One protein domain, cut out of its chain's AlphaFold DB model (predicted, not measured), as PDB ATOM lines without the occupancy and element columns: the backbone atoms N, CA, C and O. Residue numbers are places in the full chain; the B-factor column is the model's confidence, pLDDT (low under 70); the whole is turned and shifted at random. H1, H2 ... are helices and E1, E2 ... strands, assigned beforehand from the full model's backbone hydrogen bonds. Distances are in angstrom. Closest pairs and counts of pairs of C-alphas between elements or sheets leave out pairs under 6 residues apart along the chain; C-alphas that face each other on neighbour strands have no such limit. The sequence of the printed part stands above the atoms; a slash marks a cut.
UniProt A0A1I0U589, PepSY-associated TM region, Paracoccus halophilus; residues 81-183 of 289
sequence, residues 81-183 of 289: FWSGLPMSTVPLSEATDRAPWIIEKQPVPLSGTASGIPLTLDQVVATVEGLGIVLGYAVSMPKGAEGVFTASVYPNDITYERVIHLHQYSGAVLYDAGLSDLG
ATOM      1  N   PHE A  81     174.270 134.737 244.587       65.88
ATOM      2  CA  PHE A  81     174.396 133.275 244.695       65.88
ATOM      3  C   PHE A  81     173.081 132.506 244.433       65.88
ATOM      4  O   PHE A  81     173.089 131.439 243.831       65.88
ATOM      5  N   TRP A  82     171.939 133.083 244.832       62.00
ATOM      6  CA  TRP A  82     170.594 132.535 244.608       62.00
ATOM      7  C   TRP A  82     169.664 133.451 243.793       62.00
ATOM      8  O   TRP A  82     168.446 133.263 243.800       62.00
ATOM      9  N   SER A  83     170.177 134.497 243.138       60.53
ATOM     10  CA  SER A  83     169.300 135.491 242.511       60.53
ATOM     11  C   SER A  83     168.562 134.904 241.308       60.53
ATOM     12  O   SER A  83     169.171 134.603 240.287       60.53
ATOM     13  N   GLY A  84     167.235 134.803 241.428       71.81
ATOM     14  CA  GLY A  84     166.328 134.510 240.316       71.81
ATOM     15  C   GLY A  84     165.797 133.078 240.234       71.81
ATOM     16  O   GLY A  84     165.038 132.796 239.310       71.81
ATOM     17  N   LEU A  85     166.138 132.194 241.181       81.69
ATOM     18  CA  LEU A  85     165.644 130.812 241.210       81.69
ATOM     19  C   LEU A  85     164.674 130.561 242.376       81.69
ATOM     20  O   LEU A  85     164.848 131.134 243.455       81.69
ATOM     21  N   PRO A  86     163.651 129.700 242.198       86.88
ATOM     22  CA  PRO A  86     162.866 129.203 243.319       86.88
ATOM     23  C   PRO A  86     163.758 128.338 244.219       86.88
ATOM     24  O   PRO A  86     164.502 127.488 243.732       86.88
ATOM     25  N   MET A  87     163.677 128.549 245.531       89.81
ATOM     26  CA  MET A  87     164.529 127.887 246.522       89.81
ATOM     27  C   MET A  87     163.704 126.981 247.426       89.81
ATOM     28  O   MET A  87     162.579 127.317 247.799       89.81
ATOM     29  N   SER A  88     164.273 125.838 247.799       90.94
ATOM     30  CA  SER A  88     163.674 124.937 248.782       90.94
ATOM     31  C   SER A  88     163.958 125.402 250.218       90.94
ATOM     32  O   SER A  88     164.706 126.347 250.455       90.94
ATOM     33  N   THR A  89     163.392 124.702 251.201       89.75
ATOM     34  CA  THR A  89     163.792 124.814 252.614       89.75
ATOM     35  C   THR A  89     164.841 123.774 253.018       89.75
ATOM     36  O   THR A  89     165.203 123.705 254.190       89.75
ATOM     37  N   VAL A  90     165.302 122.942 252.077       90.00
ATOM     38  CA  VAL A  90     166.204 121.814 252.339       90.00
ATOM     39  C   VAL A  90     167.651 122.283 252.184       90.00
ATOM     40  O   VAL A  90     168.003 122.756 251.101       90.00
ATOM     41  N   PRO A  91     168.501 122.158 253.218       92.00
ATOM     42  CA  PRO A  91     169.907 122.529 253.118       92.00
ATOM     43  C   PRO A  91     170.689 121.550 252.233       92.00
ATOM     44  O   PRO A  91     170.339 120.371 252.115       92.00
ATOM     45  N   LEU A  92     171.787 122.019 251.640       90.88
ATOM     46  CA  LEU A  92     172.642 121.208 250.772       90.88
ATOM     47  C   LEU A  92     173.179 119.942 251.461       90.88
ATOM     48  O   LEU A  92     173.224 118.893 250.817       90.88
ATOM     49  N   SER A  93     173.507 119.986 252.758       91.56
ATOM     50  CA  SER A  93     173.930 118.792 253.523       91.56
ATOM     51  C   SER A  93     172.891 117.679 253.594       91.56
ATOM     52  O   SER A  93     173.243 116.515 253.774       91.56
ATOM     53  N   GLU A  94     171.605 117.999 253.465       91.75
ATOM     54  CA  GLU A  94     170.545 116.987 253.411       91.75
ATOM     55  C   GLU A  94     170.328 116.442 251.993       91.75
ATOM     56  O   GLU A  94     169.686 115.395 251.807       91.75
ATOM     57  N   ALA A  95     170.826 117.158 250.984       89.31
ATOM     58  CA  ALA A  95     170.797 116.733 249.595       89.31
ATOM     59  C   ALA A  95     172.004 115.852 249.256       89.31
ATOM     60  O   ALA A  95     171.824 114.845 248.578       89.31
ATOM     61  N   THR A  96     173.208 116.183 249.728       90.62
ATOM     62  CA  THR A  96     174.451 115.458 249.425       90.62
ATOM     63  C   THR A  96     175.367 115.353 250.645       90.62
ATOM     64  O   THR A  96     175.464 116.272 251.452       90.62
ATOM     65  N   ASP A  97     176.080 114.233 250.752       88.06
ATOM     66  CA  ASP A  97     177.105 113.977 251.769       88.06
ATOM     67  C   ASP A  97     178.450 114.664 251.463       88.06
ATOM     68  O   ASP A  97     179.359 114.639 252.291       88.06
ATOM     69  N   ARG A  98     178.581 115.288 250.284       90.12
ATOM     70  CA  ARG A  98     179.777 116.013 249.822       90.12
ATOM     71  C   ARG A  98     179.523 117.504 249.636       90.12
ATOM     72  O   ARG A  98     180.037 118.106 248.697       90.12
ATOM     73  N   ALA A  99     178.685 118.087 250.483       90.50
ATOM     74  CA  ALA A  99     178.407 119.515 250.464       90.50
ATOM     75  C   ALA A  99     179.650 120.307 250.918       90.50
ATOM     76  O   ALA A  99     180.186 119.997 251.985       90.50
ATOM     77  N   PRO A 100     180.096 121.333 250.172       89.88
ATOM     78  CA  PRO A 100     181.107 122.249 250.681       89.88
ATOM     79  C   PRO A 100     180.613 123.033 251.893       89.88
ATOM     80  O   PRO A 100     179.432 123.383 251.976       89.88
ATOM     81  N   TRP A 101     181.502 123.329 252.837       88.50
ATOM     82  CA  TRP A 101     181.125 123.824 254.164       88.50
ATOM     83  C   TRP A 101     180.470 125.201 254.144       88.50
ATOM     84  O   TRP A 101     179.556 125.474 254.925       88.50
ATOM     85  N   ILE A 102     180.917 126.074 253.250       86.19
ATOM     86  CA  ILE A 102     180.403 127.432 253.093       86.19
ATOM     87  C   ILE A 102     178.951 127.456 252.611       86.19
ATOM     88  O   ILE A 102     178.200 128.374 252.956       86.19
ATOM     89  N   ILE A 103     178.540 126.430 251.861       86.94
ATOM     90  CA  ILE A 103     177.205 126.317 251.259       86.94
ATOM     91  C   ILE A 103     176.382 125.160 251.822       86.94
ATOM     92  O   ILE A 103     175.222 125.001 251.460       86.94
ATOM     93  N   GLU A 104     176.933 124.401 252.767       88.56
ATOM     94  CA  GLU A 104     176.301 123.238 253.391       88.56
ATOM     95  C   GLU A 104     174.901 123.558 253.939       88.56
ATOM     96  O   GLU A 104     173.960 122.779 253.794       88.56
ATOM     97  N   LYS A 105     174.759 124.736 254.554       88.00
ATOM     98  CA  LYS A 105     173.510 125.206 255.172       88.00
ATOM     99  C   LYS A 105     172.630 126.020 254.231       88.00
ATOM    100  O   LYS A 105     171.573 126.486 254.651       88.00
ATOM    101  N   GLN A 106     173.075 126.246 253.001       87.12
ATOM    102  CA  GLN A 106     172.294 126.992 252.031       87.12
ATOM    103  C   GLN A 106     171.198 126.100 251.442       87.12
ATOM    104  O   GLN A 106     171.415 124.896 251.278       87.12
ATOM    105  N   PRO A 107     170.015 126.664 251.150       90.25
ATOM    106  CA  PRO A 107     168.927 125.902 250.559       90.25
ATOM    107  C   PRO A 107     169.295 125.430 249.154       90.25
ATOM    108  O   PRO A 107     169.926 126.168 248.409       90.25
ATOM    109  N   VAL A 108     168.856 124.240 248.750       91.12
ATOM    110  CA  VAL A 108     169.004 123.811 247.350       91.12
ATOM    111  C   VAL A 108     167.956 124.492 246.458       91.12
ATOM    112  O   VAL A 108     166.827 124.717 246.923       91.12
ATOM    113  N   PRO A 109     168.283 124.812 245.191       91.81
ATOM    114  CA  PRO A 109     167.319 125.372 244.253       91.81
ATOM    115  C   PRO A 109     166.258 124.335 243.870       91.81
ATOM    116  O   PRO A 109     166.423 123.132 244.080       91.81
ATOM    117  N   LEU A 110     165.159 124.810 243.294       91.94
ATOM    118  CA  LEU A 110     164.064 123.995 242.781       91.94
ATOM    119  C   LEU A 110     164.033 124.054 241.251       91.94
ATOM    120  O   LEU A 110     164.298 125.091 240.642       91.94
ATOM    121  N   SER A 111     163.615 122.955 240.626       90.62
ATOM    122  CA  SER A 111     163.269 122.905 239.198       90.62
ATOM    123  C   SER A 111     161.938 123.613 238.892       90.62
ATOM    124  O   SER A 111     161.515 123.667 237.744       90.62
ATOM    125  N   GLY A 112     161.237 124.143 239.901       85.44
ATOM    126  CA  GLY A 112     159.917 124.742 239.717       85.44
ATOM    127  C   GLY A 112     158.899 123.729 239.184       85.44
ATOM    128  O   GLY A 112     158.876 122.577 239.611       85.44
ATOM    129  N   THR A 113     158.046 124.149 238.246       80.00
ATOM    130  CA  THR A 113     156.925 123.328 237.765       80.00
ATOM    131  C   THR A 113     157.391 122.082 237.014       80.00
ATOM    132  O   THR A 113     158.072 122.182 235.992       80.00
ATOM    133  N   ALA A 114     156.931 120.914 237.463       79.31
ATOM    134  CA  ALA A 114     157.172 119.642 236.797       79.31
ATOM    135  C   ALA A 114     156.603 119.636 235.370       79.31
ATOM    136  O   ALA A 114     155.387 119.657 235.172       79.31
ATOM    137  N   SER A 115     157.489 119.601 234.376       81.81
ATOM    138  CA  SER A 115     157.113 119.585 232.963       81.81
ATOM    139  C   SER A 115     158.004 118.621 232.192       81.81
ATOM    140  O   SER A 115     159.192 118.873 232.005       81.81
ATOM    141  N   GLY A 116     157.419 117.513 231.737       85.38
ATOM    142  CA  GLY A 116     158.101 116.497 230.939       85.38
ATOM    143  C   GLY A 116     158.576 115.281 231.736       85.38
ATOM    144  O   GLY A 116     158.151 115.034 232.864       85.38
ATOM    145  N   ILE A 117     159.437 114.487 231.100       90.38
ATOM    146  CA  ILE A 117     160.028 113.281 231.683       90.38
ATOM    147  C   ILE A 117     161.332 113.692 232.382       90.38
ATOM    148  O   ILE A 117     162.151 114.357 231.746       90.38
ATOM    149  N   PRO A 118     161.542 113.329 233.661       93.62
ATOM    150  CA  PRO A 118     162.816 113.549 234.337       93.62
ATOM    151  C   PRO A 118     163.986 112.943 233.564       93.62
ATOM    152  O   PRO A 118     163.870 111.840 233.026       93.62
ATOM    153  N   LEU A 119     165.123 113.635 233.561       95.00
ATOM    154  CA  LEU A 119     166.359 113.104 232.997       95.00
ATOM    155  C   LEU A 119     166.778 111.808 233.693       95.00
ATOM    156  O   LEU A 119     166.577 111.624 234.898       95.00
ATOM    157  N   THR A 120     167.396 110.913 232.925       95.94
ATOM    158  CA  THR A 120     168.033 109.723 233.487       95.94
ATOM    159  C   THR A 120     169.339 110.101 234.181       95.94
ATOM    160  O   THR A 120     169.972 111.110 233.863       95.94
ATOM    161  N   LEU A 121     169.776 109.257 235.119       95.50
ATOM    162  CA  LEU A 121     171.056 109.453 235.794       95.50
ATOM    163  C   LEU A 121     172.223 109.497 234.793       95.50
ATOM    164  O   LEU A 121     173.096 110.344 234.936       95.50
ATOM    165  N   ASP A 122     172.200 108.667 233.748       96.75
ATOM    166  CA  ASP A 122     173.245 108.645 232.716       96.75
ATOM    167  C   ASP A 122     173.340 109.975 231.951       96.75
ATOM    168  O   ASP A 122     174.436 110.443 231.652       96.75
ATOM    169  N   GLN A 123     172.202 110.623 231.668       96.62
ATOM    170  CA  GLN A 123     172.176 111.943 231.026       96.62
ATOM    171  C   GLN A 123     172.759 113.024 231.942       96.62
ATOM    172  O   GLN A 123     173.511 113.889 231.489       96.62
ATOM    173  N   VAL A 124     172.431 112.963 233.235       97.06
ATOM    174  CA  VAL A 124     172.966 113.869 234.258       97.06
ATOM    175  C   VAL A 124     174.475 113.691 234.399       97.06
ATOM    176  O   VAL A 124     175.203 114.677 234.331       97.06
ATOM    177  N   VAL A 125     174.946 112.448 234.518       97.25
ATOM    178  CA  VAL A 125     176.369 112.086 234.590       97.25
ATOM    179  C   VAL A 125     177.125 112.598 233.363       97.25
ATOM    180  O   VAL A 125     178.102 113.327 233.512       97.25
ATOM    181  N   ALA A 126     176.620 112.328 232.156       97.12
ATOM    182  CA  ALA A 126     177.235 112.816 230.923       97.12
ATOM    183  C   ALA A 126     177.314 114.353 230.870       97.12
ATOM    184  O   ALA A 126     178.298 114.909 230.383       97.12
ATOM    185  N   THR A 127     176.299 115.046 231.397       97.06
ATOM    186  CA  THR A 127     176.280 116.513 231.464       97.06
ATOM    187  C   THR A 127     177.345 117.036 232.427       97.06
ATOM    188  O   THR A 127     178.144 117.885 232.040       97.06
ATOM    189  N   VAL A 128     177.402 116.529 233.663       96.94
ATOM    190  CA  VAL A 128     178.344 117.040 234.676       96.94
ATOM    191  C   VAL A 128     179.798 116.689 234.359       96.94
ATOM    192  O   VAL A 128     180.684 117.516 234.572       96.94
ATOM    193  N   GLU A 129     180.055 115.519 233.772       96.94
ATOM    194  CA  GLU A 129     181.386 115.156 233.271       96.94
ATOM    195  C   GLU A 129     181.778 116.006 232.059       96.94
ATOM    196  O   GLU A 129     182.922 116.451 231.966       96.94
ATOM    197  N   GLY A 130     180.821 116.326 231.180       97.12
ATOM    198  CA  GLY A 130     181.016 117.277 230.083       97.12
ATOM    199  C   GLY A 130     181.357 118.698 230.552       97.12
ATOM    200  O   GLY A 130     182.076 119.413 229.857       97.12
ATOM    201  N   LEU A 131     180.905 119.092 231.748       96.00
ATOM    202  CA  LEU A 131     181.272 120.355 232.407       96.00
ATOM    203  C   LEU A 131     182.652 120.306 233.089       96.00
ATOM    204  O   LEU A 131     183.133 121.331 233.585       96.00
ATOM    205  N   GLY A 132     183.304 119.140 233.118       95.56
ATOM    206  CA  GLY A 132     184.650 118.960 233.655       95.56
ATOM    207  C   GLY A 132     184.713 118.828 235.177       95.56
ATOM    208  O   GLY A 132     185.724 119.205 235.770       95.56
ATOM    209  N   ILE A 133     183.655 118.333 235.834       95.56
ATOM    210  CA  ILE A 133     183.755 117.950 237.250       95.56
ATOM    211  C   ILE A 133     184.764 116.799 237.406       95.56
ATOM    212  O   ILE A 133     184.789 115.864 236.605       95.56
ATOM    213  N   VAL A 134     185.628 116.868 238.419       95.19
ATOM    214  CA  VAL A 134     186.637 115.822 238.647       95.19
ATOM    215  C   VAL A 134     186.011 114.556 239.230       95.19
ATOM    216  O   VAL A 134     184.996 114.611 239.925       95.19
ATOM    217  N   LEU A 135     186.644 113.405 238.982       92.44
ATOM    218  CA  LEU A 135     186.215 112.116 239.532       92.44
ATOM    219  C   LEU A 135     186.168 112.132 241.067       92.44
ATOM    220  O   LEU A 135     186.933 112.830 241.729       92.44
ATOM    221  N   GLY A 136     185.290 111.301 241.633       91.19
ATOM    222  CA  GLY A 136     185.027 111.301 243.074       91.19
ATOM    223  C   GLY A 136     183.953 112.307 243.489       91.19
ATOM    224  O   GLY A 136     183.874 112.651 244.666       91.19
ATOM    225  N   TYR A 137     183.112 112.750 242.554       95.19
ATOM    226  CA  TYR A 137     181.869 113.468 242.832       95.19
ATOM    227  C   TYR A 137     180.748 112.501 243.245       95.19
ATOM    228  O   TYR A 137     180.819 111.294 243.004       95.19
ATOM    229  N   ALA A 138     179.743 113.015 243.945       95.38
ATOM    230  CA  ALA A 138     178.494 112.322 244.248       95.38
ATOM    231  C   ALA A 138     177.362 112.981 243.456       95.38
ATOM    232  O   ALA A 138     177.352 114.203 243.329       95.38
ATOM    233  N   VAL A 139     176.417 112.188 242.942       96.31
ATOM    234  CA  VAL A 139     175.183 112.694 242.322       96.31
ATOM    235  C   VAL A 139     174.007 112.336 243.210       96.31
ATOM    236  O   VAL A 139     173.683 111.163 243.395       96.31
ATOM    237  N   SER A 140     173.352 113.359 243.736       95.38
ATOM    238  CA  SER A 140     172.137 113.227 244.521       95.38
ATOM    239  C   SER A 140     170.907 113.357 243.637       95.38
ATOM    240  O   SER A 140     170.785 114.292 242.840       95.38
ATOM    241  N   MET A 141     169.983 112.415 243.810       94.81
ATOM    242  CA  MET A 141     168.710 112.397 243.099       94.81
ATOM    243  C   MET A 141     167.777 113.495 243.627       94.81
ATOM    244  O   MET A 141     167.753 113.753 244.837       94.81
ATOM    245  N   PRO A 142     166.957 114.098 242.755       93.50
ATOM    246  CA  PRO A 142     165.948 115.052 243.179       93.50
ATOM    247  C   PRO A 142     164.911 114.400 244.099       93.50
ATOM    248  O   PRO A 142     164.474 113.267 243.884       93.50
ATOM    249  N   LYS A 143     164.483 115.143 245.123       90.12
ATOM    250  CA  LYS A 143     163.404 114.741 246.032       90.12
ATOM    251  C   LYS A 143     162.112 115.458 245.632       90.12
ATOM    252  O   LYS A 143     162.017 116.674 245.751       90.12
ATOM    253  N   GLY A 144     161.109 114.696 245.203       89.38
ATOM    254  CA  GLY A 144     159.815 115.239 244.777       89.38
ATOM    255  C   GLY A 144     159.826 115.819 243.359       89.38
ATOM    256  O   GLY A 144     160.812 115.721 242.636       89.38
ATOM    257  N   ALA A 145     158.694 116.395 242.948       90.19
ATOM    258  CA  ALA A 145     158.470 116.836 241.569       90.19
ATOM    259  C   ALA A 145     159.232 118.120 241.190       90.19
ATOM    260  O   ALA A 145     159.497 118.337 240.012       90.19
ATOM    261  N   GLU A 146     159.591 118.945 242.175       92.06
ATOM    262  CA  GLU A 146     160.314 120.211 241.984       92.06
ATOM    263  C   GLU A 146     161.800 120.096 242.359       92.06
ATOM    264  O   GLU A 146     162.516 121.094 242.376       92.06
ATOM    265  N   GLY A 147     162.276 118.891 242.694       92.62
ATOM    266  CA  GLY A 147     163.658 118.671 243.107       92.62
ATOM    267  C   GLY A 147     164.667 118.937 241.987       92.62
ATOM    268  O   GLY A 147     164.318 119.075 240.813       92.62
ATOM    269  N   VAL A 148     165.945 118.991 242.351       94.69
ATOM    270  CA  VAL A 148     167.068 119.156 241.414       94.69
ATOM    271  C   VAL A 148     168.047 117.999 241.543       94.69
ATOM    272  O   VAL A 148     168.192 117.419 242.622       94.69
ATOM    273  N   PHE A 149     168.749 117.683 240.458       96.44
ATOM    274  CA  PHE A 149     169.952 116.865 240.576       96.44
ATOM    275  C   PHE A 149     171.071 117.726 241.149       96.44
ATOM    276  O   PHE A 149     171.236 118.878 240.753       96.44
ATOM    277  N   THR A 150     171.841 117.164 242.071       96.25
ATOM    278  CA  THR A 150     172.999 117.844 242.660       96.25
ATOM    279  C   THR A 150     174.225 116.976 242.470       96.25
ATOM    280  O   THR A 150     174.291 115.895 243.048       96.25
ATOM    281  N   ALA A 151     175.182 117.432 241.672       96.69
ATOM    282  CA  ALA A 151     176.507 116.837 241.608       96.69
ATOM    283  C   ALA A 151     177.453 117.643 242.499       96.69
ATOM    284  O   ALA A 151     177.534 118.857 242.354       96.69
ATOM    285  N   SER A 152     178.152 116.993 243.424       96.12
ATOM    286  CA  SER A 152     179.065 117.675 244.344       96.12
ATOM    287  C   SER A 152     180.339 116.877 244.558       96.12
ATOM    288  O   SER A 152     180.298 115.655 244.739       96.12
ATOM    289  N   VAL A 153     181.476 117.562 244.554       94.69
ATOM    290  CA  VAL A 153     182.787 116.983 244.839       94.69
ATOM    291  C   VAL A 153     183.519 117.824 245.870       94.69
ATOM    292  O   VAL A 153     183.618 119.040 245.746       94.69
ATOM    293  N   TYR A 154     184.055 117.139 246.878       90.75
ATOM    294  CA  TYR A 154     184.891 117.719 247.925       90.75
ATOM    295  C   TYR A 154     186.183 116.885 248.018       90.75
ATOM    296  O   TYR A 154     186.270 115.947 248.819       90.75
ATOM    297  N   PRO A 155     187.126 117.094 247.081       89.69
ATOM    298  CA  PRO A 155     188.302 116.247 246.929       89.69
ATOM    299  C   PRO A 155     189.425 116.638 247.903       89.69
ATOM    300  O   PRO A 155     189.331 117.618 248.631       89.69
ATOM    301  N   ASN A 156     190.511 115.853 247.922       87.12
ATOM    302  CA  ASN A 156     191.676 116.154 248.766       87.12
ATOM    303  C   ASN A 156     192.370 117.467 248.374       87.12
ATOM    304  O   ASN A 156     192.866 118.172 249.242       87.12
ATOM    305  N   ASP A 157     192.426 117.764 247.074       90.00
ATOM    306  CA  ASP A 157     192.887 119.049 246.559       90.00
ATOM    307  C   ASP A 157     191.675 119.966 246.413       90.00
ATOM    308  O   ASP A 157     190.891 119.828 245.470       90.00
ATOM    309  N   ILE A 158     191.515 120.880 247.368       90.31
ATOM    310  CA  ILE A 158     190.324 121.723 247.487       90.31
ATOM    311  C   ILE A 158     190.131 122.652 246.280       90.31
ATOM    312  O   ILE A 158     189.033 123.145 246.047       90.31
ATOM    313  N   THR A 159     191.156 122.858 245.445       91.81
ATOM    314  CA  THR A 159     191.026 123.669 244.222       91.81
ATOM    315  C   THR A 159     190.047 123.083 243.204       91.81
ATOM    316  O   THR A 159     189.525 123.824 242.373       91.81
ATOM    317  N   TYR A 160     189.760 121.779 243.293       92.75
ATOM    318  CA  TYR A 160     188.767 121.094 242.466       92.75
ATOM    319  C   TYR A 160     187.395 120.947 243.135       92.75
ATOM    320  O   TYR A 160     186.524 120.278 242.577       92.75
ATOM    321  N   GLU A 161     187.197 121.522 244.323       93.44
ATOM    322  CA  GLU A 161     185.883 121.600 244.957       93.44
ATOM    323  C   GLU A 161     184.879 122.244 243.999       93.44
ATOM    324  O   GLU A 161     185.142 123.309 243.431       93.44
ATOM    325  N   ARG A 162     183.739 121.576 243.800       94.00
ATOM    326  CA  ARG A 162     182.702 122.044 242.883       94.00
ATOM    327  C   ARG A 162     181.345 121.450 243.224       94.00
ATOM    328  O   ARG A 162     181.242 120.266 243.549       94.00
ATOM    329  N   VAL A 163     180.302 122.252 243.070       94.38
ATOM    330  CA  VAL A 163     178.902 121.840 243.185       94.38
ATOM    331  C   VAL A 163     178.119 122.336 241.970       94.38
ATOM    332  O   VAL A 163     178.243 123.483 241.548       94.38
ATOM    333  N   ILE A 164     177.310 121.451 241.399       94.75
ATOM    334  CA  ILE A 164     176.506 121.703 240.209       94.75
ATOM    335  C   ILE A 164     175.067 121.275 240.499       94.75
ATOM    336  O   ILE A 164     174.812 120.114 240.831       94.75
ATOM    337  N   HIS A 165     174.115 122.193 240.338       94.81
ATOM    338  CA  HIS A 165     172.685 121.888 240.384       94.81
ATOM    339  C   HIS A 165     172.111 121.872 238.971       94.81
ATOM    340  O   HIS A 165     172.243 122.848 238.231       94.81
ATOM    341  N   LEU A 166     171.436 120.783 238.605       95.19
ATOM    342  CA  LEU A 166     170.766 120.647 237.315       95.19
ATOM    343  C   LEU A 166     169.253 120.571 237.489       95.19
ATOM    344  O   LEU A 166     168.730 119.838 238.335       95.19
ATOM    345  N   HIS A 167     168.553 121.283 236.616       94.69
ATOM    346  CA  HIS A 167     167.110 121.203 236.497       94.69
ATOM    347  C   HIS A 167     166.697 119.796 236.045       94.69
ATOM    348  O   HIS A 167     167.121 119.319 234.990       94.69
ATOM    349  N   GLN A 168     165.815 119.148 236.805       94.94
ATOM    350  CA  GLN A 168     165.494 117.723 236.656       94.94
ATOM    351  C   GLN A 168     164.910 117.345 235.285       94.94
ATOM    352  O   GLN A 168     165.129 116.229 234.825       94.94
ATOM    353  N   TYR A 169     164.162 118.249 234.646       94.75
ATOM    354  CA  TYR A 169     163.493 117.974 233.364       94.75
ATOM    355  C   TYR A 169     164.244 118.494 232.129       94.75
ATOM    356  O   TYR A 169     164.363 117.781 231.140       94.75
ATOM    357  N   SER A 170     164.748 119.732 232.158       93.31
ATOM    358  CA  SER A 170     165.417 120.360 231.011       93.31
ATOM    359  C   SER A 170     166.917 120.078 230.930       93.31
ATOM    360  O   SER A 170     167.503 120.271 229.869       93.31
ATOM    361  N   GLY A 171     167.555 119.682 232.037       92.19
ATOM    362  CA  GLY A 171     169.015 119.574 232.126       92.19
ATOM    363  C   GLY A 171     169.744 120.910 232.184       92.19
ATOM    364  O   GLY A 171     170.969 120.931 232.131       92.19
ATOM    365  N   ALA A 172     169.015 122.023 232.299       92.81
ATOM    366  CA  ALA A 172     169.624 123.332 232.459       92.81
ATOM    367  C   ALA A 172     170.484 123.366 233.730       92.81
ATOM    368  O   ALA A 172     170.043 122.938 234.800       92.81
ATOM    369  N   VAL A 173     171.698 123.900 233.604       93.38
ATOM    370  CA  VAL A 173     172.569 124.182 234.745       93.38
ATOM    371  C   VAL A 173     171.958 125.350 235.509       93.38
ATOM    372  O   VAL A 173     171.941 126.477 235.023       93.38
ATOM    373  N   LEU A 174     171.399 125.055 236.679       90.94
ATOM    374  CA  LEU A 174     170.837 126.058 237.582       90.94
ATOM    375  C   LEU A 174     171.938 126.723 238.399       90.94
ATOM    376  O   LEU A 174     171.835 127.896 238.744       90.94
ATOM    377  N   TYR A 175     172.979 125.958 238.714       88.94
ATOM    378  CA  TYR A 175     174.093 126.418 239.516       88.94
ATOM    379  C   TYR A 175     175.347 125.623 239.186       88.94
ATOM    380  O   TYR A 175     175.264 124.415 238.966       88.94
ATOM    381  N   ASP A 176     176.484 126.302 239.183       91.88
ATOM    382  CA  ASP A 176     177.803 125.725 238.983       91.88
ATOM    383  C   ASP A 176     178.822 126.647 239.644       91.88
ATOM    384  O   ASP A 176     179.023 127.773 239.188       91.88
ATOM    385  N   ALA A 177     179.411 126.192 240.742       89.69
ATOM    386  CA  ALA A 177     180.473 126.936 241.392       89.69
ATOM    387  C   ALA A 177     181.476 126.022 242.060       89.69
ATOM    388  O   ALA A 177     181.142 124.928 242.527       89.69
ATOM    389  N   GLY A 178     182.692 126.532 242.166       91.62
ATOM    390  CA  GLY A 178     183.753 125.944 242.955       91.62
ATOM    391  C   GLY A 178     184.450 126.961 243.841       91.62
ATOM    392  O   GLY A 178     183.995 128.089 244.048       91.62
ATOM    393  N   LEU A 179     185.615 126.559 244.336       91.38
ATOM    394  CA  LEU A 179     186.415 127.366 245.253       91.38
ATOM    395  C   LEU A 179     186.761 128.755 244.682       91.38
ATOM    396  O   LEU A 179     186.812 129.736 245.422       91.38
ATOM    397  N   SER A 180     187.014 128.868 243.372       89.88
ATOM    398  CA  SER A 180     187.399 130.133 242.726       89.88
ATOM    399  C   SER A 180     186.308 131.199 242.738       89.88
ATOM    400  O   SER A 180     186.636 132.384 242.675       89.88
ATOM    401  N   ASP A 181     185.047 130.784 242.836       89.44
ATOM    402  CA  ASP A 181     183.888 131.680 242.839       89.44
ATOM    403  C   ASP A 181     183.640 132.285 244.225       89.44
ATOM    404  O   ASP A 181     182.907 133.264 244.372       89.44
ATOM    405  N   LEU A 182     184.288 131.737 245.257       90.31
ATOM    406  CA  LEU A 182     184.206 132.242 246.615       90.31
ATOM    407  C   LEU A 182     185.086 133.484 246.813       90.31
ATOM    408  O   LEU A 182     186.233 133.600 246.353       90.31
ATOM    409  N   GLY A 183     184.574 134.401 247.625       92.12
ATOM    410  CA  GLY A 183     185.337 135.502 248.183       92.12
ATOM    411  C   GLY A 183     186.514 135.009 249.031       92.12
ATOM    412  O   GLY A 183     186.671 133.826 249.341       92.12
TER     413      GLY A 183
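This is residues 81 to 183 of the 289 residues of the protein "PepSY-associated TM region" of Paracoccus halophilus (UniProt A0A1I0U589). A slab of four antiparallel strands has H2 packed slantwise over one face, while the small strand pair E1 and E2, with the short H1 beside it, lies on the side away from H2. The printed part has 103 residues, in chain order E1 H1 E2 H2 E3 E4 E5 E6; the large sheet's order is E3, E4, E5, E6. The class is mixed, with under half of the residues in named elements. It is compact, with a radius of gyration of the C-alphas of 12.7 A and spans of 38 by 27 by 21 A.

The sheet holds E3, residues 138 to 140; E4, 148 to 153, 16.2 A long; E5, 162 to 167, 16.9 A; and E6, 173 to 178, 14.0 A, ending at C-alpha 178 (183.753, 125.944, 242.955). H2 is residues 121 to 130, 13.9 A. E1 is residues 87 to 91, beginning at C-alpha 87 (164.529, 127.887, 246.522); H1 is 92 to 95 and E2 is 107 to 109.

E3 to E6 form a meander, each strand the antiparallel neighbour of the one before, in three hairpins. N 138 and O 152 of E3 and E4 are 2.8 A apart, N 151 and O 164 of E4 and E5 2.8 A, and N 163 and O 177 of E5 and E6 2.9 A, within hydrogen-bond range. H2 on one face gives two layers, helix over sheet: its height over the sheet is 9.5 A, over E4 and only just over E5, where 3 of its C-alphas fall. It runs slantwise to the strands, at 50 degrees to E4 on the local plane; its closest C-alphas to E4 are Val 128 and Ala 151, 7.2 A. H1 only grazes the sheet. E1 and E2 are antiparallel, with N 88 and O 108 2.9 A apart; the closest C-alphas of E2 and E4, Pro 109 and Val 148, are 6.8 A apart. E1 and H2 are apart. Every O i to N i+4 pair of H2 is within hydrogen-bond range; H1 is too short for one.

The C-alphas farthest apart, of Ser 115 and Asp 157, are 38.3 A apart. The printed part has no cut; the links H1 to E2 and E2 to H2 are long. Residues 81 to 83 are under pLDDT 70.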